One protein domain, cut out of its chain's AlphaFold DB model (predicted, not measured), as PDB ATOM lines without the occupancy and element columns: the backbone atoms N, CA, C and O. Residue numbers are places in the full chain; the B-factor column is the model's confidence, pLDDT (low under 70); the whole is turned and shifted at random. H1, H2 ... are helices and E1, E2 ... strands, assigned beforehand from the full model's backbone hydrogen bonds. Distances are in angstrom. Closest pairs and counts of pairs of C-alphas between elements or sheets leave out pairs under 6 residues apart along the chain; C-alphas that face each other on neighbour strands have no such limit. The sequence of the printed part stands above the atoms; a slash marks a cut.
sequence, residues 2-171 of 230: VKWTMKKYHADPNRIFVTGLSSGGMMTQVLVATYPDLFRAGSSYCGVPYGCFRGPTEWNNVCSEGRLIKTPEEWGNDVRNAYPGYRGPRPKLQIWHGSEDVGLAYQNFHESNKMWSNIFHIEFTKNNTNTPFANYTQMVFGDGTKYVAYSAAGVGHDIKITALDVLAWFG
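What this domain is: This is residues 2 to 171 of the 230 residues of the protein "Carboxylic ester hydrolase" of Arthrobotrys flagrans (UniProt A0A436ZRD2). A twisted sheet of six strands is the middle of three layers, with helices H2 and H5 over one face and the shorter H6 over the other. H4 packs across H5 and is not on the sheet; H1 lies off the sheet, farthest of the elements from the mean of the C-alphas. The printed part has 170 residues, with six named helices and six named strands in the order H1 E1 H2 E2 H3 H4 E3 H5 E4 E5 E6 H6. The sheet is mixed, in the order E1 E2 E3 E6 E5 E4, and the class is mixed, helices and strands. The whole is compact, with a radius of gyration of the C-alphas of 15.3 A and spans of 43 by 37 by 28 A.

How they stand to each other: H1, residues 2 to 9, is not on the sheet. E1, residues 17 to 21, H2, residues 23 to 34, and E2, residues 41 to 45, form a strand-helix-strand unit, two parallel neighbour strands with a helix between, its crossover right-handed; N 43 and O 18 are 2.9 A apart. H2 is over E1 and E2 at a height of 7.6 A over the sheet. H3, residues 61 to 64, H4, residues 72 to 81, and E3, residues 92 to 98, complete a second such unit from E2, also right-handed, with N 42 and O 92 at 2.8 A. H5, residues 107 to 120, touches H4 at a steep tilt of 66 degrees, the C-alphas of Pro 72 and Lys 114 being closest at 4.7 A. E4, residues 124 to 129, E5, residues 136 to 141, and E6, residues 147 to 152, form a meander, each strand the antiparallel neighbour of the one before; N 128 and O 138 are 2.8 A apart, N 139 and O 149 2.7 A. E6 is parallel to E3, with N 150 and O 95 at 2.8 A. E3, H5 and E4 form a split unit, E6 and E5 between its strands, its crossover right-handed. H5 is on the same face as H2, over E6. H6, residues 163 to 170, is on the opposite face, over E2, the C-alphas of Ala 41 and Phe 170 closest at 5.8 A. Every O i to N i+4 pair is within hydrogen-bond range in H1, H2, H4, H5 and H6; H3 is too short for one.

Where its parts are: H1 begins at C-alpha 2, (97.431, 72.147, 86.195). E3 is 20.9 A long, H5 20.3 A, E6 16.7 A and H2 16.2 A. H6 ends at C-alpha 170, (109.381, 61.247, 90.613).

The domain as a whole: The two C-alphas farthest apart, of His 10 and Arg 67, are 43.8 A apart. The printed part has no cut; its long link is residues 46 to 60. Mean pLDDT of the printed part is 96.3, and no printed residue is under 70.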
ATOM      1  N   VAL A   2      97.275  73.624  86.204       97.12
ATOM      2  CA  VAL A   2      97.431  72.147  86.195       97.12
ATOM      3  C   VAL A   2      96.147  71.390  85.823       97.12
ATOM      4  O   VAL A   2      96.147  70.646  84.849       97.12
ATOM      5  N   LYS A   3      95.021  71.643  86.514       97.00
ATOM      6  CA  LYS A   3      93.723  71.010  86.194       97.00
ATOM      7  C   LYS A   3      93.263  71.277  84.751       97.00
ATOM      8  O   LYS A   3      92.670  70.409  84.120       97.00
ATOM      9  N   TRP A   4      93.559  72.465  84.216       98.06
ATOM     10  CA  TRP A   4      93.267  72.795  82.818       98.06
ATOM     11  C   TRP A   4      94.139  71.971  81.864       98.06
ATOM     12  O   TRP A   4      93.604  71.383  80.931       98.06
ATOM     13  N   THR A   5      95.445  71.850  82.134       97.94
ATOM     14  CA  THR A   5      96.374  71.029  81.337       97.94
ATOM     15  C   THR A   5      95.955  69.562  81.340       97.94
ATOM     16  O   THR A   5      95.907  68.944  80.280       97.94
ATOM     17  N   MET A   6      95.572  69.024  82.502       97.19
ATOM     18  CA  MET A   6      95.048  67.660  82.624       97.19
ATOM     19  C   MET A   6      93.815  67.453  81.747       97.19
ATOM     20  O   MET A   6      93.762  66.496  80.982       97.19
ATOM     21  N   LYS A   7      92.852  68.380  81.798       97.75
ATOM     22  CA  LYS A   7      91.642  68.315  80.971       97.75
ATOM     23  C   LYS A   7      91.950  68.455  79.477       97.75
ATOM     24  O   LYS A   7      91.346  67.761  78.671       97.75
ATOM     25  N   LYS A   8      92.852  69.368  79.105       98.31
ATOM     26  CA  LYS A   8      93.154  69.708  77.708       98.31
ATOM     27  C   LYS A   8      93.978  68.636  76.996       98.31
ATOM     28  O   LYS A   8      93.743  68.402  75.816       98.31
ATOM     29  N   TYR A   9      94.938  68.036  77.695       97.94
ATOM     30  CA  TYR A   9      95.917  67.111  77.119       97.94
ATOM     31  C   TYR A   9      95.788  65.680  77.649       97.94
ATOM     32  O   TYR A   9      96.653  64.858  77.376       97.94
ATOM     33  N   HIS A  10      94.735  65.384  78.418       96.94
ATOM     34  CA  HIS A  10      94.508  64.071  79.032       96.94
ATOM     35  C   HIS A  10      95.708  63.582  79.862       96.94
ATOM     36  O   HIS A  10      96.037  62.397  79.861       96.94
ATOM     37  N   ALA A  11      96.383  64.506  80.556       96.50
ATOM     38  CA  ALA A  11      97.521  64.157  81.397       96.50
ATOM     39  C   ALA A  11      97.075  63.246  82.553       96.50
ATOM     40  O   ALA A  11      96.041  63.495  83.176       96.50
ATOM     41  N   ASP A  12      97.871  62.215  82.846       96.06
ATOM     42  CA  ASP A  12      97.583  61.248  83.908       96.06
ATOM     43  C   ASP A  12      97.569  61.945  85.285       96.06
ATOM     44  O   ASP A  12      98.610  62.458  85.715       96.06
ATOM     45  N   PRO A  13      96.428  61.956  86.009       93.75
ATOM     46  CA  PRO A  13      96.324  62.579  87.330       93.75
ATOM     47  C   PRO A  13      97.271  61.961  88.367       93.75
ATOM     48  O   PRO A  13      97.585  62.606  89.362       93.75
ATOM     49  N   ASN A  14      97.768  60.742  88.141       94.75
ATOM     50  CA  ASN A  14      98.705  60.071  89.044       94.75
ATOM     51  C   ASN A  14     100.175  60.430  88.774       94.75
ATOM     52  O   ASN A  14     101.060  59.991  89.513       94.75
ATOM     53  N   ARG A  15     100.453  61.216  87.727       96.50
ATOM     54  CA  ARG A  15     101.806  61.590  87.278       96.50
ATOM     55  C   ARG A  15     101.980  63.104  87.176       96.50
ATOM     56  O   ARG A  15     102.528  63.623  86.207       96.50
ATOM     57  N   ILE A  16     101.508  63.810  88.197       98.19
ATOM     58  CA  ILE A  16     101.638  65.262  88.317       98.19
ATOM     59  C   ILE A  16     102.736  65.581  89.333       98.19
ATOM     60  O   ILE A  16     102.689  65.126  90.475       98.19
ATOM     61  N   PHE A  17     103.730  66.367  88.929       98.50
ATOM     62  CA  PHE A  17     104.913  66.667  89.740       98.50
ATOM     63  C   PHE A  17     105.221  68.162  89.731       98.50
ATOM     64  O   PHE A  17     104.767  68.889  88.845       98.50
ATOM     65  N   VAL A  18     105.998  68.622  90.710       98.62
ATOM     66  CA  VAL A  18     106.411  70.025  90.818       98.62
ATOM     67  C   VAL A  18     107.885  70.135  91.194       98.62
ATOM     68  O   VAL A  18     108.389  69.395  92.034       98.62
ATOM     69  N   THR A  19     108.598  71.051  90.553       98.50
ATOM     70  CA  THR A  19     109.990  71.358  90.877       98.50
ATOM     71  C   THR A  19     110.279  72.816  90.575       98.50
ATOM     72  O   THR A  19     109.658  73.404  89.689       98.50
ATOM     73  N   GLY A  20     111.254  73.385  91.272       97.75
ATOM     74  CA  GLY A  20     111.714  74.743  91.027       97.75
ATOM     75  C   GLY A  20     112.958  75.076  91.838       97.75
ATOM     76  O   GLY A  20     113.305  74.356  92.775       97.75
ATOM     77  N   LEU A  21     113.611  76.166  91.447       97.62
ATOM     78  CA  LEU A  21     114.819  76.718  92.059       97.62
ATOM     79  C   LEU A  21     114.511  78.104  92.636       97.62
ATOM     80  O   LEU A  21     113.697  78.825  92.054       97.62
ATOM     81  N   SER A  22     115.142  78.477  93.752       96.94
ATOM     82  CA  SER A  22     114.986  79.798  94.375       96.94
ATOM     83  C   SER A  22     113.518  80.071  94.736       96.94
ATOM     84  O   SER A  22     112.881  79.237  95.384       96.94
ATOM     85  N   SER A  23     112.919  81.166  94.257       97.06
ATOM     86  CA  SER A  23     111.476  81.444  94.377       97.06
ATOM     87  C   SER A  23     110.591  80.291  93.872       97.06
ATOM     88  O   SER A  23     109.552  79.990  94.463       97.06
ATOM     89  N   GLY A  24     111.027  79.560  92.841       98.06
ATOM     90  CA  GLY A  24     110.373  78.337  92.373       98.06
ATOM     91  C   GLY A  24     110.516  77.158  93.344       98.06
ATOM     92  O   GLY A  24     109.617  76.320  93.434       98.06
ATOM     93  N   GLY A  25     111.613  77.093  94.101       98.31
ATOM     94  CA  GLY A  25     111.805  76.146  95.202       98.31
ATOM     95  C   GLY A  25     110.871  76.458  96.372       98.31
ATOM     96  O   GLY A  25     110.172  75.569  96.859       98.31
ATOM     97  N   MET A  26     110.747  77.739  96.741       98.56
ATOM     98  CA  MET A  26     109.741  78.194  97.712       98.56
ATOM     99  C   MET A  26     108.330  77.784  97.267       98.56
ATOM    100  O   MET A  26     107.590  77.142  98.012       98.56
ATOM    101  N   MET A  27     107.975  78.090  96.014       98.50
ATOM    102  CA  MET A  27     106.666  77.764  95.453       98.50
ATOM    103  C   MET A  27     106.427  76.251  95.377       98.50
ATOM    104  O   MET A  27     105.307  75.795  95.581       98.50
ATOM    105  N   THR A  28     107.470  75.450  95.152       98.81
ATOM    106  CA  THR A  28     107.367  73.985  95.200       98.81
ATOM    107  C   THR A  28     106.883  73.519  96.573       98.81
ATOM    108  O   THR A  28     105.933  72.737  96.651       98.81
ATOM    109  N   GLN A  29     107.466  74.035  97.658       98.69
ATOM    110  CA  GLN A  29     107.025  73.702  99.017       98.69
ATOM    111  C   GLN A  29     105.606  74.220  99.304       98.69
ATOM    112  O   GLN A  29     104.811  73.511  99.923       98.69
ATOM    113  N   VAL A  30     105.244  75.402  98.785       98.50
ATOM    114  CA  VAL A  30     103.875  75.938  98.871       98.50
ATOM    115  C   VAL A  30     102.862  75.021  98.200       98.50
ATOM    116  O   VAL A  30     101.854  74.676  98.816       98.50
ATOM    117  N   LEU A  31     103.122  74.597  96.966       98.56
ATOM    118  CA  LEU A  31     102.217  73.748  96.195       98.56
ATOM    119  C   LEU A  31     102.047  72.361  96.827       98.56
ATOM    120  O   LEU A  31     100.928  71.856  96.883       98.56
ATOM    121  N   VAL A  32     103.117  71.774  97.374       98.19
ATOM    122  CA  VAL A  32     103.043  70.501  98.116       98.19
ATOM    123  C   VAL A  32     102.240  70.642  99.420       98.19
ATOM    124  O   VAL A  32     101.517  69.718  99.800       98.19
ATOM    125  N   ALA A  33     102.327  71.788 100.102       97.94
ATOM    126  CA  ALA A  33     101.571  72.055 101.327       97.94
ATOM    127  C   ALA A  33     100.069  72.283 101.067       97.94
ATOM    128  O   ALA A  33      99.235  71.711 101.775       97.94
ATOM    129  N   THR A  34      99.748  73.103 100.059       97.88
ATOM    130  CA  THR A  34      98.399  73.643  99.780       97.88
ATOM    131  C   THR A  34      97.567  72.811  98.808       97.88
ATOM    132  O   THR A  34      96.348  72.794  98.931       97.88
ATOM    133  N   TYR A  35      98.198  72.084  97.878       97.62
ATOM    134  CA  TYR A  35      97.522  71.212  96.904       97.62
ATOM    135  C   TYR A  35      98.051  69.764  96.959       97.62
ATOM    136  O   TYR A  35      98.470  69.207  95.939       97.62
ATOM    137  N   PRO A  36      98.075  69.129  98.148       96.94
ATOM    138  CA  PRO A  36      98.602  67.781  98.336       96.94
ATOM    139  C   PRO A  36      97.817  66.690  97.591       96.94
ATOM    140  O   PRO A  36      98.354  65.610  97.373       96.94
ATOM    141  N   ASP A  37      96.573  66.965  97.203       95.50
ATOM    142  CA  ASP A  37      95.711  66.093  96.401       95.50
ATOM    143  C   ASP A  37      96.068  66.102  94.907       95.50
ATOM    144  O   ASP A  37      95.673  65.203  94.168       95.50
ATOM    145  N   LEU A  38      96.806  67.120  94.456       96.62
ATOM    146  CA  LEU A  38      97.099  67.341  93.044       96.62
ATOM    147  C   LEU A  38      98.448  66.768  92.608       96.62
ATOM    148  O   LEU A  38      98.575  66.320  91.473       96.62
ATOM    149  N   PHE A  39      99.463  66.822  93.471       98.19
ATOM    150  CA  PHE A  39     100.830  66.419  93.133       98.19
ATOM    151  C   PHE A  39     101.172  65.047  93.718       98.19
ATOM    152  O   PHE A  39     100.742  64.687  94.810       98.19
ATOM    153  N   ARG A  40     102.013  64.276  93.022       97.69
ATOM    154  CA  ARG A  40     102.523  62.988  93.511       97.69
ATOM    155  C   ARG A  40     103.907  63.091  94.136       97.69
ATOM    156  O   ARG A  40     104.202  62.363  95.087       97.69
ATOM    157  N   ALA A  41     104.738  63.998  93.629       98.50
ATOM    158  CA  ALA A  41     106.035  64.306  94.213       98.50
ATOM    159  C   ALA A  41     106.483  65.744  93.915       98.50
ATOM    160  O   ALA A  41     106.080  66.336  92.909       98.50
ATOM    161  N   GLY A  42     107.338  66.275  94.788       98.56
ATOM    162  CA  GLY A  42     107.995  67.570  94.642       98.56
ATOM    163  C   GLY A  42     109.523  67.470  94.709       98.56
ATOM    164  O   GLY A  42     110.057  66.559  95.347       98.56
ATOM    165  N   SER A  43     110.218  68.418  94.077       98.62
ATOM    166  CA  SER A  43     111.665  68.632  94.225       98.62
ATOM    167  C   SER A  43     111.981  70.123  94.376       98.62
ATOM    168  O   SER A  43     111.885  70.883  93.418       98.62
ATOM    169  N   SER A  44     112.338  70.562  95.580       98.62
ATOM    170  CA  SER A  44     112.633  71.973  95.873       98.62
ATOM    171  C   SER A  44     114.138  72.216  95.875       98.62
ATOM    172  O   SER A  44     114.842  71.609  96.674       98.62
ATOM    173  N   TYR A  45     114.627  73.142  95.055       98.62
ATOM    174  CA  TYR A  45     116.027  73.577  95.058       98.62
ATOM    175  C   TYR A  45     116.150  74.992  95.621       98.62
ATOM    176  O   TYR A  45     115.405  75.872  95.195       98.62
ATOM    177  N   CYS A  46     117.080  75.201  96.558       97.88
ATOM    178  CA  CYS A  46     117.333  76.472  97.243       97.88
ATOM    179  C   CYS A  46     116.020  77.175  97.621       97.88
ATOM    180  O   CYS A  46     115.698  78.229  97.086       97.88
ATOM    181  N   GLY A  47     115.196  76.523  98.442       98.00
ATOM    182  CA  GLY A  47     113.864  77.010  98.813       98.00
ATOM    183  C   GLY A  47     113.779  77.418 100.281       98.00
ATOM    184  O   GLY A  47     114.773  77.442 100.998       98.00
ATOM    185  N   VAL A  48     112.565  77.690 100.750       98.69
ATOM    186  CA  VAL A  48     112.276  77.993 102.161       98.69
ATOM    187  C   VAL A  48     111.024  77.238 102.618       98.69
ATOM    188  O   VAL A  48     110.222  76.847 101.759       98.69
ATOM    189  N   PRO A  49     110.821  77.048 103.934       98.50
ATOM    190  CA  PRO A  49     109.619  76.405 104.455       98.50
ATOM    191  C   PRO A  49     108.329  77.094 103.993       98.50
ATOM    192  O   PRO A  49     108.285  78.311 103.780       98.50
ATOM    193  N   TYR A  50     107.239  76.330 103.902       98.38
ATOM    194  CA  TYR A  50     105.912  76.891 103.667       98.38
ATOM    195  C   TYR A  50     105.579  77.930 104.743       98.38
ATOM    196  O   TYR A  50     105.742  77.689 105.934       98.38
ATOM    197  N   GLY A  51     105.091  79.095 104.313       96.38
ATOM    198  CA  GLY A  51     104.737  80.189 105.215       96.38
ATOM    199  C   GLY A  51     105.922  81.031 105.691       96.38
ATOM    200  O   GLY A  51     105.685  82.079 106.279       96.38
ATOM    201  N   CYS A  52     107.170  80.660 105.385       98.00
ATOM    202  CA  CYS A  52     108.340  81.435 105.803       98.00
ATOM    203  C   CYS A  52     108.341  82.854 105.199       98.00
ATOM    204  O   CYS A  52     108.584  83.830 105.899       98.00
ATOM    205  N   PHE A  53     107.942  82.991 103.931       97.62
ATOM    206  CA  PHE A  53     107.772  84.290 103.259       97.62
ATOM    207  C   PHE A  53     106.423  84.978 103.542       97.62
ATOM    208  O   PHE A  53     106.103  85.980 102.909       97.62
ATOM    209  N   ARG A  54     105.602  84.479 104.477       94.69
ATOM    210  CA  ARG A  54     104.328  85.134 104.824       94.69
ATOM    211  C   ARG A  54     104.616  86.539 105.364       94.69
ATOM    212  O   ARG A  54     105.434  86.702 106.268       94.69
ATOM    213  N   GLY A  55     103.940  87.548 104.823       91.00
ATOM    214  CA  GLY A  55     104.148  88.938 105.214       91.00
ATOM    215  C   GLY A  55     103.433  89.932 104.296       91.00
ATOM    216  O   GLY A  55     102.784  89.520 103.336       91.00
ATOM    217  N   PRO A  56     103.525  91.236 104.607       88.94
ATOM    218  CA  PRO A  56     102.881  92.303 103.839       88.94
ATOM    219  C   PRO A  56     103.593  92.625 102.515       88.94
ATOM    220  O   PRO A  56     103.015  93.286 101.657       88.94
ATOM    221  N   THR A  57     104.843  92.190 102.355       92.88
ATOM    222  CA  THR A  57     105.689  92.429 101.181       92.88
ATOM    223  C   THR A  57     106.026  91.123 100.475       92.88
ATOM    224  O   THR A  57     105.954  90.048 101.067       92.88
ATOM    225  N   GLU A  58     106.435  91.217  99.208       89.38
ATOM    226  CA  GLU A  58     106.867  90.053  98.422       89.38
ATOM    227  C   GLU A  58     108.122  89.372  98.989       89.38
ATOM    228  O   GLU A  58     108.275  88.158  98.873       89.38
ATOM    229  N   TRP A  59     109.003  90.147  99.630       95.00
ATOM    230  CA  TRP A  59     110.253  89.674 100.210       95.00
ATOM    231  C   TRP A  59     110.227  89.781 101.734       95.00
ATOM    232  O   TRP A  59     109.843  90.819 102.284       95.00
ATOM    233  N   ASN A  60     110.663  88.721 102.419       96.75
ATOM    234  CA  ASN A  60     110.741  88.659 103.877       96.75
ATOM    235  C   ASN A  60     112.191  88.408 104.321       96.75
ATOM    236  O   ASN A  60     112.663  87.273 104.290       96.75
ATOM    237  N   ASN A  61     112.863  89.464 104.795       95.94
ATOM    238  CA  ASN A  61     114.263  89.402 105.233       95.94
ATOM    239  C   ASN A  61     114.488  88.460 106.421       95.94
ATOM    240  O   ASN A  61     115.506  87.783 106.486       95.94
ATOM    241  N   VAL A  62     113.527  88.360 107.347       96.94
ATOM    242  CA  VAL A  62     113.642  87.442 108.493       96.94
ATOM    243  C   VAL A  62     113.715  85.997 107.997       96.94
ATOM    244  O   VAL A  62     114.489  85.202 108.526       96.94
ATOM    245  N   CYS A  63     112.956  85.661 106.954       97.69
ATOM    246  CA  CYS A  63     113.038  84.350 106.327       97.69
ATOM    247  C   CYS A  63     114.287  84.183 105.450       97.69
ATOM    248  O   CYS A  63     115.022  83.212 105.620       97.69
ATOM    249  N   SER A  64     114.559  85.103 104.519       97.31
ATOM    250  CA  SER A  64     115.674  84.944 103.573       97.31
ATOM    251  C   SER A  64     117.030  84.873 104.275       97.31
ATOM    252  O   SER A  64     117.881  84.087 103.878       97.31
ATOM    253  N   GLU A  65     117.206  85.618 105.368       97.19
ATOM    254  CA  GLU A  65     118.414  85.601 106.203       97.19
ATOM    255  C   GLU A  65     118.447  84.415 107.185       97.19
ATOM    256  O   GLU A  65     119.383  84.284 107.968       97.19
ATOM    257  N   GLY A  66     117.429  83.545 107.176       96.88
ATOM    258  CA  GLY A  66     117.387  82.347 108.014       96.88
ATOM    259  C   GLY A  66     117.116  82.624 109.493       96.88
ATOM    260  O   GLY A  66     117.411  81.791 110.341       96.88
ATOM    261  N   ARG A  67     116.563  83.792 109.828       97.69
ATOM    262  CA  ARG A  67     116.278  84.196 111.214       97.69
ATOM    263  C   ARG A  67     114.907  83.736 111.708       97.69
ATOM    264  O   ARG A  67     114.658  83.766 112.910       97.69
ATOM    265  N   LEU A  68     114.018  83.302 110.811       97.62
ATOM    266  CA  LEU A  68     112.724  82.726 111.177       97.62
ATOM    267  C   LEU A  68     112.896  81.257 111.577       97.62
ATOM    268  O   LEU A  68     112.792  80.357 110.749       97.62
ATOM    269  N   ILE A  69     113.163  81.031 112.859       98.12
ATOM    270  CA  ILE A  69     113.373  79.701 113.432       98.12
ATOM    271  C   ILE A  69     112.125  79.306 114.214       98.12
ATOM    272  O   ILE A  69     111.699  80.040 115.104       98.12
ATOM    273  N   LYS A  70     111.556  78.142 113.896       98.19
ATOM    274  CA  LYS A  70     110.362  77.616 114.573       98.19
ATOM    275  C   LYS A  70     110.559  76.165 115.003       98.19
ATOM    276  O   LYS A  70     111.504  75.487 114.572       98.19
ATOM    277  N   THR A  71     109.673  75.678 115.867       98.62
ATOM    278  CA  THR A  71     109.620  74.251 116.206       98.62
ATOM    279  C   THR A  71     109.040  73.433 115.043       98.62
ATOM    280  O   THR A  71     108.319  73.975 114.193       98.62
ATOM    281  N   PRO A  72     109.320  72.116 114.979       98.50
ATOM    282  CA  PRO A  72     108.661  71.226 114.023       98.50
ATOM    283  C   PRO A  72     107.128  71.306 114.095       98.50
ATOM    284  O   PRO A  72     106.463  71.299 113.060       98.50
ATOM    285  N   GLU A  73     106.556  71.438 115.295       98.56
ATOM    286  CA  GLU A  73     105.110  71.525 115.517       98.56
ATOM    287  C   GLU A  73     104.527  72.814 114.945       98.56
ATOM    288  O   GLU A  73     103.495  72.770 114.276       98.56
ATOM    289  N   GLU A  74     105.176  73.956 115.173       98.62
ATOM    290  CA  GLU A  74     104.709  75.241 114.657       98.62
ATOM    291  C   GLU A  74     104.765  75.290 113.126       98.62
ATOM    292  O   GLU A  74     103.840  75.804 112.490       98.62
ATOM    293  N   TRP A  75     105.824  74.738 112.526       98.62
ATOM    294  CA  TRP A  75     105.925  74.589 111.075       98.62
ATOM    295  C   TRP A  75     104.877  73.618 110.520       98.62
ATOM    296  O   TRP A  75     104.197  73.911 109.534       98.62
ATOM    297  N   GLY A  76     104.700  72.467 111.168       97.94
ATOM    298  CA  GLY A  76     103.688  71.493 110.779       97.94
ATOM    299  C   GLY A  76     102.266  72.046 110.903       97.94
ATOM    300  O   GLY A  76     101.410  71.756 110.067       97.94
ATOM    301  N   ASN A  77     101.998  72.879 111.910       98.06
ATOM    302  CA  ASN A  77     100.702  73.530 112.082       98.06
ATOM    303  C   ASN A  77     100.405  74.502 110.938       98.06
ATOM    304  O   ASN A  77      99.292  74.472 110.418       98.06
ATOM    305  N   ASP A  78     101.389  75.281 110.477       97.88
ATOM    306  CA  ASP A  78     101.213  76.116 109.283       97.88
ATOM    307  C   ASP A  78     100.806  75.278 108.063       97.88
ATOM    308  O   ASP A  78      99.824  75.599 107.397       97.88
ATOM    309  N   VAL A  79     101.497  74.166 107.792       97.94
ATOM    310  CA  VAL A  79     101.179  73.291 106.647       97.94
ATOM    311  C   VAL A  79      99.820  72.596 106.800       97.94
ATOM    312  O   VAL A  79      99.092  72.438 105.819       97.94
ATOM    313  N   ARG A  80      99.431  72.176 108.010       97.19
ATOM    314  CA  ARG A  80      98.090  71.617 108.268       97.19
ATOM    315  C   ARG A  80      96.989  72.663 108.059       97.19
ATOM    316  O   ARG A  80      95.941  72.327 107.512       97.19
ATOM    317  N   ASN A  81      97.253  73.920 108.416       96.88
ATOM    318  CA  ASN A  81      96.342  75.046 108.210       96.88
ATOM    319  C   ASN A  81      96.293  75.529 106.752       96.88
ATOM    320  O   ASN A  81      95.352  76.221 106.376       96.88
ATOM    321  N   ALA A  82      97.259  75.137 105.917       96.00
ATOM    322  CA  ALA A  82      97.277  75.445 104.487       96.00
ATOM    323  C   ALA A  82      96.124  74.783 103.712       96.00
ATOM    324  O   ALA A  82      95.690  75.307 102.690       96.00
ATOM    325  N   TYR A  83      95.638  73.632 104.196       96.38
ATOM    326  CA  TYR A  83      94.462  72.945 103.662       96.38
ATOM    327  C   TYR A  83      93.687  72.253 104.800       96.38
ATOM    328  O   TYR A  83      93.851  71.046 105.032       96.38
ATOM    329  N   PRO A  84      92.868  73.014 105.553       95.38
ATOM    330  CA  PRO A  84      92.167  72.507 106.725       95.38
ATOM    331  C   PRO A  84      91.280  71.302 106.394       95.38
ATOM    332  O   PRO A  84      90.595  71.270 105.376       95.38
ATOM    333  N   GLY A  85      91.298  70.292 107.265       93.94
ATOM    334  CA  GLY A  85      90.506  69.069 107.094       93.94
ATOM    335  C   GLY A  85      91.099  68.028 106.138       93.94
ATOM    336  O   GLY A  85      90.645  66.887 106.153       93.94
ATOM    337  N   TYR A  86      92.155  68.344 105.379       96.12
ATOM    338  CA  TYR A  86      92.816  67.348 104.536       96.12
ATOM    339  C   TYR A  86      93.427  66.220 105.389       96.12
ATOM    340  O   TYR A  86      94.157  66.465 106.356       96.12
ATOM    341  N   ARG A  87      93.099  64.971 105.043       92.62
ATOM    342  CA  ARG A  87      93.606  63.733 105.678       92.62
ATOM    343  C   ARG A  87      94.162  62.730 104.661       92.62
ATOM    344  O   ARG A  87      94.533  61.623 105.034       92.62
ATOM    345  N   GLY A  88      94.190  63.108 103.382       94.38
ATOM    346  CA  GLY A  88      94.712  62.271 102.309       94.38
ATOM    347  C   GLY A  88      96.242  62.174 102.315       94.38
ATOM    348  O   GLY A  88      96.918  62.838 103.108       94.38
ATOM    349  N   PRO A  89      96.814  61.361 101.411       93.88
ATOM    350  CA  PRO A  89      98.259  61.265 101.254       93.88
ATOM    351  C   PRO A  89      98.849  62.612 100.826       93.88
ATOM    352  O   PRO A  89      98.220  63.375 100.097       93.88
ATOM    353  N   ARG A  90     100.078  62.902 101.252       95.94
ATOM    354  CA  ARG A  90     100.826  64.075 100.784       95.94
ATOM    355  C   ARG A  90     101.866  63.673  99.730       95.94
ATOM    356  O   ARG A  90     102.371  62.547  99.803       95.94
ATOM    357  N   PRO A  91     102.195  64.560  98.772       98.06
ATOM    358  CA  PRO A  91     103.226  64.296  97.776       98.06
ATOM    359  C   PRO A  91     104.558  64.056  98.481       98.06
ATOM    360  O   PRO A  91     104.907  64.814  99.385       98.06
ATOM    361  N   LYS A  92     105.319  63.039  98.070       98.38
ATOM    362  CA  LYS A  92     106.681  62.876  98.595       98.38
ATOM    363  C   LYS A  92     107.556  64.043  98.135       98.38
ATOM    364  O   LYS A  92     107.401  64.527  97.014       98.38
ATOM    365  N   LEU A  93     108.483  64.497  98.963       98.81
ATOM    366  CA  LEU A  93     109.289  65.680  98.669       98.81
ATOM    367  C   LEU A  93     110.777  65.393  98.824       98.81
ATOM    368  O   LEU A  93     111.189  64.768  99.792       98.81
ATOM    369  N   GLN A  94     111.579  65.891  97.889       98.50
ATOM    370  CA  GLN A  94     113.005  66.068  98.118       98.50
ATOM    371  C   GLN A  94     113.353  67.553  98.138       98.50
ATOM    372  O   GLN A  94     112.776  68.331  97.370       98.50
ATOM    373  N   ILE A  95     114.292  67.947  98.992       98.62
ATOM    374  CA  ILE A  95     114.821  69.314  99.008       98.62
ATOM    375  C   ILE A  95     116.334  69.316  98.804       98.62
ATOM    376  O   ILE A  95     117.013  68.377  99.205       98.62
ATOM    377  N   TRP A  96     116.859  70.373  98.196       98.56
ATOM    378  CA  TRP A  96     118.275  70.555  97.897       98.56
ATOM    379  C   TRP A  96     118.685  71.970  98.272       98.56
ATOM    380  O   TRP A  96     118.006  72.916  97.872       98.56
ATOM    381  N   HIS A  97     119.784  72.130  99.003       98.50
ATOM    382  CA  HIS A  97     120.244  73.452  99.426       98.50
ATOM    383  C   HIS A  97     121.765  73.512  99.527       98.50
ATOM    384  O   HIS A  97     122.407  72.561  99.975       98.50
ATOM    385  N   GLY A  98     122.333  74.633  99.090       98.12
ATOM    386  CA  GLY A  98     123.757  74.918  99.223       98.12
ATOM    387  C   GLY A  98     124.115  75.381 100.636       98.12
ATOM    388  O   GLY A  98     123.405  76.200 101.213       98.12
ATOM    389  N   SER A  99     125.209  74.877 101.208       97.06
ATOM    390  CA  SER A  99     125.636  75.274 102.559       97.06
ATOM    391  C   SER A  99     126.137  76.718 102.650       97.06
ATOM    392  O   SER A  99     126.211  77.268 103.743       97.06
ATOM    393  N   GLU A 100     126.505  77.319 101.518       97.00
ATOM    394  CA  GLU A 100     127.012  78.692 101.398       97.00
ATOM    395  C   GLU A 100     126.006  79.598 100.668       97.00
ATOM    396  O   GLU A 100     126.365  80.620 100.084       97.00
ATOM    397  N   ASP A 101     124.729  79.209 100.643       97.56
ATOM    398  CA  ASP A 101     123.668  79.992 100.020       97.56
ATOM    399  C   ASP A 101     123.438  81.303 100.792       97.56
ATOM    400  O   ASP A 101     122.997  81.297 101.942       97.56
ATOM    401  N   VAL A 102     123.758  82.427 100.144       89.62
ATOM    402  CA  VAL A 102     123.578  83.789 100.677       89.62
ATOM    403  C   VAL A 102     122.305  84.471 100.173       89.62
ATOM    404  O   VAL A 102     121.953  85.536 100.673       89.62
ATOM    405  N   GLY A 103     121.617  83.888  99.184       92.38
ATOM    406  CA  GLY A 103     120.336  84.404  98.699       92.38
ATOM    407  C   GLY A 103     119.197  83.965  99.612       92.38
ATOM    408  O   GLY A 103     118.350  84.766 100.004       92.38
ATOM    409  N   LEU A 104     119.213  82.687  99.989       97.31
ATOM    410  CA  LEU A 104     118.323  82.091 100.974       97.31
ATOM    411  C   LEU A 104     119.172  81.272 101.933       97.31
ATOM    412  O   LEU A 104     119.577  80.155 101.616       97.31
ATOM    413  N   ALA A 105     119.423  81.841 103.109       96.94
ATOM    414  CA  ALA A 105     120.372  81.317 104.077       96.94
ATOM    415  C   ALA A 105     120.154  79.827 104.347       96.94
ATOM    416  O   ALA A 105     119.015  79.374 104.509       96.94
ATOM    417  N   TYR A 106     121.253  79.084 104.469       98.19
ATOM    418  CA  TYR A 106     121.242  77.637 104.691       98.19
ATOM    419  C   TYR A 106     120.420  77.202 105.921       98.19
ATOM    420  O   TYR A 106     119.895  76.093 105.945       98.19
ATOM    421  N   GLN A 107     120.175  78.080 106.901       98.44
ATOM    422  CA  GLN A 107     119.236  77.798 107.996       98.44
ATOM    423  C   GLN A 107     117.837  77.381 107.494       98.44
ATOM    424  O   GLN A 107     117.210  76.505 108.087       98.44
ATOM    425  N   ASN A 108     117.373  77.910 106.356       98.56
ATOM    426  CA  ASN A 108     116.097  77.532 105.740       98.56
ATOM    427  C   ASN A 108     116.020  76.048 105.343       98.56
ATOM    428  O   ASN A 108     114.928  75.471 105.327       98.56
ATOM    429  N   PHE A 109     117.158  75.404 105.065       98.75
ATOM    430  CA  PHE A 109     117.236  73.960 104.844       98.75
ATOM    431  C   PHE A 109     116.899  73.188 106.122       98.75
ATOM    432  O   PHE A 109     116.096  72.253 106.097       98.75
ATOM    433  N   HIS A 110     117.452  73.612 107.260       98.56
ATOM    434  CA  HIS A 110     117.151  73.023 108.563       98.56
ATOM    435  C   HIS A 110     115.687  73.241 108.958       98.56
ATOM    436  O   HIS A 110     115.029  72.298 109.397       98.56
ATOM    437  N   GLU A 111     115.144  74.440 108.734       98.81
ATOM    438  CA  GLU A 111     113.728  74.721 108.987       98.81
ATOM    439  C   GLU A 111     112.802  73.888 108.086       98.81
ATOM    440  O   GLU A 111     111.796  73.351 108.553       98.81
ATOM    441  N   SER A 112     113.168  73.692 106.813       98.81
ATOM    442  CA  SER A 112     112.393  72.846 105.895       98.81
ATOM    443  C   SER A 112     112.411  71.385 106.356       98.81
ATOM    444  O   SER A 112     111.374  70.721 106.337       98.81
ATOM    445  N   ASN A 113     113.556  70.896 106.846       98.75
ATOM    446  CA  ASN A 113     113.673  69.553 107.414       98.75
ATOM    447  C   ASN A 113     112.770  69.358 108.636       98.75
ATOM    448  O   ASN A 113     112.055  68.362 108.675       98.75
ATOM    449  N   LYS A 114     112.737  70.316 109.577       98.69
ATOM    450  CA  LYS A 114     111.813  70.286 110.729       98.69
ATOM    451  C   LYS A 114     110.350  70.218 110.282       98.69
ATOM    452  O   LYS A 114     109.564  69.443 110.822       98.69
ATOM    453  N   MET A 115     109.979  71.043 109.301       98.75
ATOM    454  CA  MET A 115     108.608  71.127 108.804       98.75
ATOM    455  C   MET A 115     108.145  69.808 108.181       98.75
ATOM    456  O   MET A 115     107.087  69.281 108.533       98.75
ATOM    457  N   TRP A 116     108.924  69.264 107.245       98.69
ATOM    458  CA  TRP A 116     108.514  68.073 106.506       98.69
ATOM    459  C   TRP A 116     108.634  66.795 107.329       98.69
ATOM    460  O   TRP A 116     107.772  65.926 107.191       98.69
ATOM    461  N   SER A 117     109.617  66.689 108.230       98.38
ATOM    462  CA  SER A 117     109.705  65.552 109.151       98.38
ATOM    463  C   SER A 117     108.468  65.475 110.060       98.38
ATOM    464  O   SER A 117     107.847  64.413 110.154       98.38
ATOM    465  N   ASN A 118     108.012  66.614 110.604       98.56
ATOM    466  CA  ASN A 118     106.770  66.690 111.383       98.56
ATOM    467  C   ASN A 118     105.540  66.307 110.549       98.56
ATOM    468  O   ASN A 118     104.694  65.543 111.007       98.56
ATOM    469  N   ILE A 119     105.436  66.815 109.316       97.81
ATOM    470  CA  ILE A 119     104.277  66.569 108.448       97.81
ATOM    471  C   ILE A 119     104.153  65.115 108.007       97.81
ATOM    472  O   ILE A 119     103.036  64.613 107.867       97.81
ATOM    473  N   PHE A 120     105.273  64.437 107.776       98.00
ATOM    474  CA  PHE A 120     105.262  63.029 107.399       98.00
ATOM    475  C   PHE A 120     105.280  62.073 108.594       98.00
ATOM    476  O   PHE A 120     105.107  60.873 108.367       98.00
ATOM    477  N   HIS A 121     105.436  62.588 109.820       97.44
ATOM    478  CA  HIS A 121     105.625  61.806 111.047       97.44
ATOM    479  C   HIS A 121     106.806  60.834 110.923       97.44
ATOM    480  O   HIS A 121     106.664  59.626 111.112       97.44
ATOM    481  N   ILE A 122     107.961  61.366 110.520       97.88
ATOM    482  CA  ILE A 122     109.197  60.610 110.293       97.88
ATOM    483  C   ILE A 122     110.370  61.299 110.977       97.88
ATOM    484  O   ILE A 122     110.430  62.523 111.032       97.88
ATOM    485  N   GLU A 123     111.337  60.504 111.414       95.81
ATOM    486  CA  GLU A 123     112.557  60.990 112.055       95.81
ATOM    487  C   GLU A 123     113.756  60.923 111.111       95.81
ATOM    488  O   GLU A 123     113.768  60.164 110.136       95.81
ATOM    489  N   PHE A 124     114.796  61.701 111.412       97.69
ATOM    490  CA  PHE A 124     116.088  61.539 110.752       97.69
ATOM    491  C   PHE A 124     116.624  60.120 110.981       97.69
ATOM    492  O   PHE A 124     116.542  59.582 112.082       97.69
ATOM    493  N   THR A 125     117.173  59.504 109.937       97.69
ATOM    494  CA  THR A 125     117.647  58.116 109.988       97.69
ATOM    495  C   THR A 125     119.138  58.009 109.726       97.69
ATOM    496  O   THR A 125     119.861  57.423 110.529       97.69
ATOM    497  N   LYS A 126     119.627  58.545 108.602       95.94
ATOM    498  CA  LYS A 126     121.052  58.474 108.258       95.94
ATOM    499  C   LYS A 126     121.466  59.519 107.236       95.94
ATOM    500  O   LYS A 126     120.638  60.044 106.494       95.94
ATOM    501  N   ASN A 127     122.776  59.713 107.142       97.06
ATOM    502  CA  ASN A 127     123.419  60.429 106.049       97.06
ATOM    503  C   ASN A 127     124.064  59.440 105.077       97.06
ATOM    504  O   ASN A 127     124.803  58.552 105.499       97.06
ATOM    505  N   ASN A 128     123.848  59.647 103.782       92.88
ATOM    506  CA  ASN A 128     124.677  59.083 102.726       92.88
ATOM    507  C   ASN A 128     125.541  60.226 102.174       92.88
ATOM    508  O   ASN A 128     125.044  61.128 101.493       92.88
ATOM    509  N   THR A 129     126.823  60.236 102.528       93.31
ATOM    510  CA  THR A 129     127.772  61.245 102.044       93.31
ATOM    511  C   THR A 129     128.134  60.987 100.584       93.31
ATOM    512  O   THR A 129     127.948  59.890 100.056       93.31
ATOM    513  N   ASN A 130     128.636  62.022  99.915       88.75
ATOM    514  CA  ASN A 130     128.993  62.010  98.497       88.75
ATOM    515  C   ASN A 130     127.883  61.462  97.580       88.75
ATOM    516  O   ASN A 130     128.150  60.727  96.631       88.75
ATOM    517  N   THR A 131     126.627  61.801  97.886       89.88
ATOM    518  CA  THR A 131     125.442  61.263  97.213       89.88
ATOM    519  C   THR A 131     124.530  62.401  96.740       89.88
ATOM    520  O   THR A 131     124.090  63.197  97.570       89.88
ATOM    521  N   PRO A 132     124.197  62.493  95.434       88.56
ATOM    522  CA  PRO A 132     124.694  61.675  94.318       88.56
ATOM    523  C   PRO A 132     126.076  62.117  93.799       88.56
ATOM    524  O   PRO A 132     126.629  61.480  92.905       88.56
ATOM    525  N   PHE A 133     126.633  63.211  94.325       88.69
ATOM    526  CA  PHE A 133     127.926  63.754  93.910       88.69
ATOM    527  C   PHE A 133     128.865  63.933  95.094       88.69
ATOM    528  O   PHE A 133     128.421  64.052  96.235       88.69
ATOM    529  N   ALA A 134     130.160  64.059  94.802       89.94
ATOM    530  CA  ALA A 134     131.135  64.526  95.778       89.94
ATOM    531  C   ALA A 134     130.667  65.830  96.447       89.94
ATOM    532  O   ALA A 134     130.116  66.705  95.778       89.94
ATOM    533  N   ASN A 135     130.897  65.941  97.757       90.81
ATOM    534  CA  ASN A 135     130.510  67.072  98.615       90.81
ATOM    535  C   ASN A 135     128.996  67.261  98.828       90.81
ATOM    536  O   ASN A 135     128.586  68.226  99.470       90.81
ATOM    537  N   TYR A 136     128.157  66.343  98.345       95.00
ATOM    538  CA  TYR A 136     126.725  66.338  98.642       95.00
ATOM    539  C   TYR A 136     126.429  65.291  99.710       95.00
ATOM    540  O   TYR A 136     126.913  64.164  99.636       95.00
ATOM    541  N   THR A 137     125.607  65.645 100.690       96.25
ATOM    542  CA  THR A 137     125.122  64.717 101.712       96.25
ATOM    543  C   THR A 137     123.622  64.554 101.557       96.25
ATOM    544  O   THR A 137     122.870  65.506 101.768       96.25
ATOM    545  N   GLN A 138     123.190  63.339 101.224       97.94
ATOM    546  CA  GLN A 138     121.788  62.955 101.287       97.94
ATOM    547  C   GLN A 138     121.433  62.609 102.735       97.94
ATOM    548  O   GLN A 138     121.914  61.621 103.286       97.94
ATOM    549  N   MET A 139     120.554  63.396 103.331       98.44
ATOM    550  CA  MET A 139     119.902  63.126 104.602       98.44
ATOM    551  C   MET A 139     118.620  62.333 104.344       98.44
ATOM    552  O   MET A 139     117.718  62.788 103.634       98.44
ATOM    553  N   VAL A 140     118.540  61.137 104.917       98.19
ATOM    554  CA  VAL A 140     117.388  60.241 104.803       98.19
ATOM    555  C   VAL A 140     116.536  60.352 106.062       98.19
ATOM    556  O   VAL A 140     117.054  60.218 107.172       98.19
ATOM    557  N   PHE A 141     115.233  60.562 105.875       98.38
ATOM    558  CA  PHE A 141     114.235  60.575 106.942       98.38
ATOM    559  C   PHE A 141     113.280  59.390 106.770       98.38
ATOM    560  O   PHE A 141     112.829  59.101 105.657       98.38
ATOM    561  N   GLY A 142     112.976  58.696 107.865       98.19
ATOM    562  CA  GLY A 142     112.299  57.403 107.835       98.19
ATOM    563  C   GLY A 142     113.010  56.414 106.905       98.19
ATOM    564  O   GLY A 142     114.225  56.243 106.943       98.19
ATOM    565  N   ASP A 143     112.257  55.786 106.008       97.88
ATOM    566  CA  ASP A 143     112.793  54.871 104.993       97.88
ATOM    567  C   ASP A 143     113.270  55.578 103.705       97.88
ATOM    568  O   ASP A 143     113.688  54.921 102.751       97.88
ATOM    569  N   GLY A 144     113.202  56.913 103.649       97.75
ATOM    570  CA  GLY A 144     113.553  57.711 102.471       97.75
ATOM    571  C   GLY A 144     112.518  57.696 101.344       97.75
ATOM    572  O   GLY A 144     112.774  58.258 100.280       97.75
ATOM    573  N   THR A 145     111.344  57.087 101.534       97.50
ATOM    574  CA  THR A 145     110.318  57.001 100.476       97.50
ATOM    575  C   THR A 145     109.434  58.244 100.393       97.50
ATOM    576  O   THR A 145     108.942  58.579  99.311       97.50
ATOM    577  N   LYS A 146     109.236  58.941 101.520       98.19
ATOM    578  CA  LYS A 146     108.418  60.163 101.615       98.19
ATOM    579  C   LYS A 146     109.241  61.445 101.577       98.19
ATOM    580  O   LYS A 146     108.770  62.440 101.028       98.19
ATOM    581  N   TYR A 147     110.436  61.425 102.163       98.75
ATOM    582  CA  TYR A 147     111.252  62.621 102.311       98.75
ATOM    583  C   TYR A 147     112.748  62.315 102.332       98.75
ATOM    584  O   TYR A 147     113.206  61.437 103.064       98.75
ATOM    585  N   VAL A 148     113.502  63.078 101.546       98.69
ATOM    586  CA  VAL A 148     114.967  63.133 101.585       98.69
ATOM    587  C   VAL A 148     115.415  64.580 101.410       98.69
ATOM    588  O   VAL A 148     114.743  65.376 100.756       98.69
ATOM    589  N   ALA A 149     116.560  64.932 101.976       98.62
ATOM    590  CA  ALA A 149     117.115  66.273 101.865       98.62
ATOM    591  C   ALA A 149     118.581  66.199 101.440       98.62
ATOM    592  O   ALA A 149     119.300  65.307 101.871       98.62
ATOM    593  N   TYR A 150     119.037  67.118 100.601       98.44
ATOM    594  CA  TYR A 150     120.402  67.141 100.089       98.44
ATOM    595  C   TYR A 150     121.085  68.444 100.485       98.44
ATOM    596  O   TYR A 150     120.702  69.521 100.030       98.44
ATOM    597  N   SER A 151     122.117  68.324 101.315       97.75
ATOM    598  CA  SER A 151     123.027  69.418 101.651       97.75
ATOM    599  C   SER A 151     124.211  69.394 100.694       97.75
ATOM    600  O   SER A 151     124.948  68.407 100.664       97.75
ATOM    601  N   ALA A 152     124.435  70.475  99.954       97.62
ATOM    602  CA  ALA A 152     125.578  70.625  99.060       97.62
ATOM    603  C   ALA A 152     126.655  71.501  99.714       97.62
ATOM    604  O   ALA A 152     126.523  72.725  99.766       97.62
ATOM    605  N   ALA A 153     127.708  70.871 100.234       95.50
ATOM    606  CA  ALA A 153     128.790  71.574 100.915       95.50
ATOM    607  C   ALA A 153     129.600  72.432  99.928       95.50
ATOM    608  O   ALA A 153     129.986  71.953  98.859       95.50
ATOM    609  N   GLY A 154     129.868  73.687 100.298       95.56
ATOM    610  CA  GLY A 154     130.628  74.640  99.477       95.56
ATOM    611  C   GLY A 154     129.862  75.194  98.271       95.56
ATOM    612  O   GLY A 154     130.469  75.679  97.321       95.56
ATOM    613  N   VAL A 155     128.533  75.049  98.251       96.44
ATOM    614  CA  VAL A 155     127.678  75.512  97.149       96.44
ATOM    615  C   VAL A 155     126.816  76.677  97.628       96.44
ATOM    616  O   VAL A 155     126.223  76.592  98.703       96.44
ATOM    617  N   GLY A 156     126.750  77.747  96.832       93.94
ATOM    618  CA  GLY A 156     125.915  78.928  97.081       93.94
ATOM    619  C   GLY A 156     124.557  78.896  96.367       93.94
ATOM    620  O   GLY A 156     124.033  77.828  96.049       93.94
ATOM    621  N   HIS A 157     124.010  80.082  96.086       90.94
ATOM    622  CA  HIS A 157     122.856  80.283  95.198       90.94
ATOM    623  C   HIS A 157     123.383  80.527  93.769       90.94
ATOM    624  O   HIS A 157     124.104  81.501  93.561       90.94
ATOM    625  N   ASP A 158     123.152  79.703  92.746       78.50
ATOM    626  CA  ASP A 158     122.226  78.576  92.594       78.50
ATOM    627  C   ASP A 158     122.896  77.193  92.686       78.50
ATOM    628  O   ASP A 158     124.007  76.961  92.200       78.50
ATOM    629  N   ILE A 159     122.161  76.216  93.217       88.12
ATOM    630  CA  ILE A 159     122.562  74.808  93.197       88.12
ATOM    631  C   ILE A 159     122.313  74.171  91.818       88.12
ATOM    632  O   ILE A 159     121.315  74.435  91.142       88.12
ATOM    633  N   LYS A 160     123.206  73.268  91.398       86.38
ATOM    634  CA  LYS A 160     123.056  72.522  90.142       86.38
ATOM    635  C   LYS A 160     121.777  71.676  90.164       86.38
ATOM    636  O   LYS A 160     121.644  70.773  90.988       86.38
ATOM    637  N   ILE A 161     120.890  71.892  89.190       86.25
ATOM    638  CA  ILE A 161     119.708  71.045  88.988       86.25
ATOM    639  C   ILE A 161     120.137  69.662  88.488       86.25
ATOM    640  O   ILE A 161     120.885  69.520  87.516       86.25
ATOM    641  N   THR A 162     119.614  68.629  89.136       86.12
ATOM    642  CA  THR A 162     119.938  67.226  88.881       86.12
ATOM    643  C   THR A 162     118.776  66.510  88.206       86.12
ATOM    644  O   THR A 162     118.106  65.673  88.797       86.12
ATOM    645  N   ALA A 163     118.505  66.852  86.943       89.00
ATOM    646  CA  ALA A 163     117.281  66.425  86.255       89.00
ATOM    647  C   ALA A 163     117.011  64.908  86.335       89.00
ATOM    648  O   ALA A 163     115.889  64.512  86.630       89.00
ATOM    649  N   LEU A 164     118.019  64.053  86.133       90.00
ATOM    650  CA  LEU A 164     117.830  62.598  86.212       90.00
ATOM    651  C   LEU A 164     117.513  62.115  87.633       90.00
ATOM    652  O   LEU A 164     116.650  61.255  87.790       90.00
ATOM    653  N   ASP A 165     118.138  62.696  88.657       90.25
ATOM    654  CA  ASP A 165     117.823  62.403  90.058       90.25
ATOM    655  C   ASP A 165     116.401  62.864  90.416       90.25
ATOM    656  O   ASP A 165     115.672  62.146  91.094       90.25
ATOM    657  N   VAL A 166     115.950  64.013  89.893       93.62
ATOM    658  CA  VAL A 166     114.558  64.484  90.038       93.62
ATOM    659  C   VAL A 166     113.577  63.525  89.378       93.62
ATOM    660  O   VAL A 166     112.573  63.153  89.980       93.62
ATOM    661  N   LEU A 167     113.852  63.096  88.146       94.75
ATOM    662  CA  LEU A 167     112.984  62.160  87.431       94.75
ATOM    663  C   LEU A 167     112.960  60.781  88.110       94.75
ATOM    664  O   LEU A 167     111.907  60.134  88.145       94.75
ATOM    665  N   ALA A 168     114.093  60.345  88.676       93.62
ATOM    666  CA  ALA A 168     114.181  59.135  89.486       93.62
ATOM    667  C   ALA A 168     113.354  59.264  90.766       93.62
ATOM    668  O   ALA A 168     112.546  58.386  91.075       93.62
ATOM    669  N   TRP A 169     113.472  60.397  91.461       96.56
ATOM    670  CA  TRP A 169     112.635  60.719  92.608       96.56
ATOM    671  C   TRP A 169     111.153  60.713  92.237       96.56
ATOM    672  O   TRP A 169     110.350  60.111  92.939       96.56
ATOM    673  N   PHE A 170     110.765  61.274  91.095       97.12
ATOM    674  CA  PHE A 170     109.381  61.247  90.613       97.12
ATOM    675  C   PHE A 170     108.893  59.842  90.224       97.12
ATOM    676  O   PHE A 170     107.690  59.627  90.089       97.12
ATOM    677  N   GLY A 171     109.795  58.863  90.103       95.50
ATOM    678  CA  GLY A 171     109.462  57.482  89.749       95.50
ATOM    679  C   GLY A 171     109.114  57.298  88.271       95.50
ATOM    680  O   GLY A 171     108.566  56.264  87.896       95.50
TER     681      GLY A 171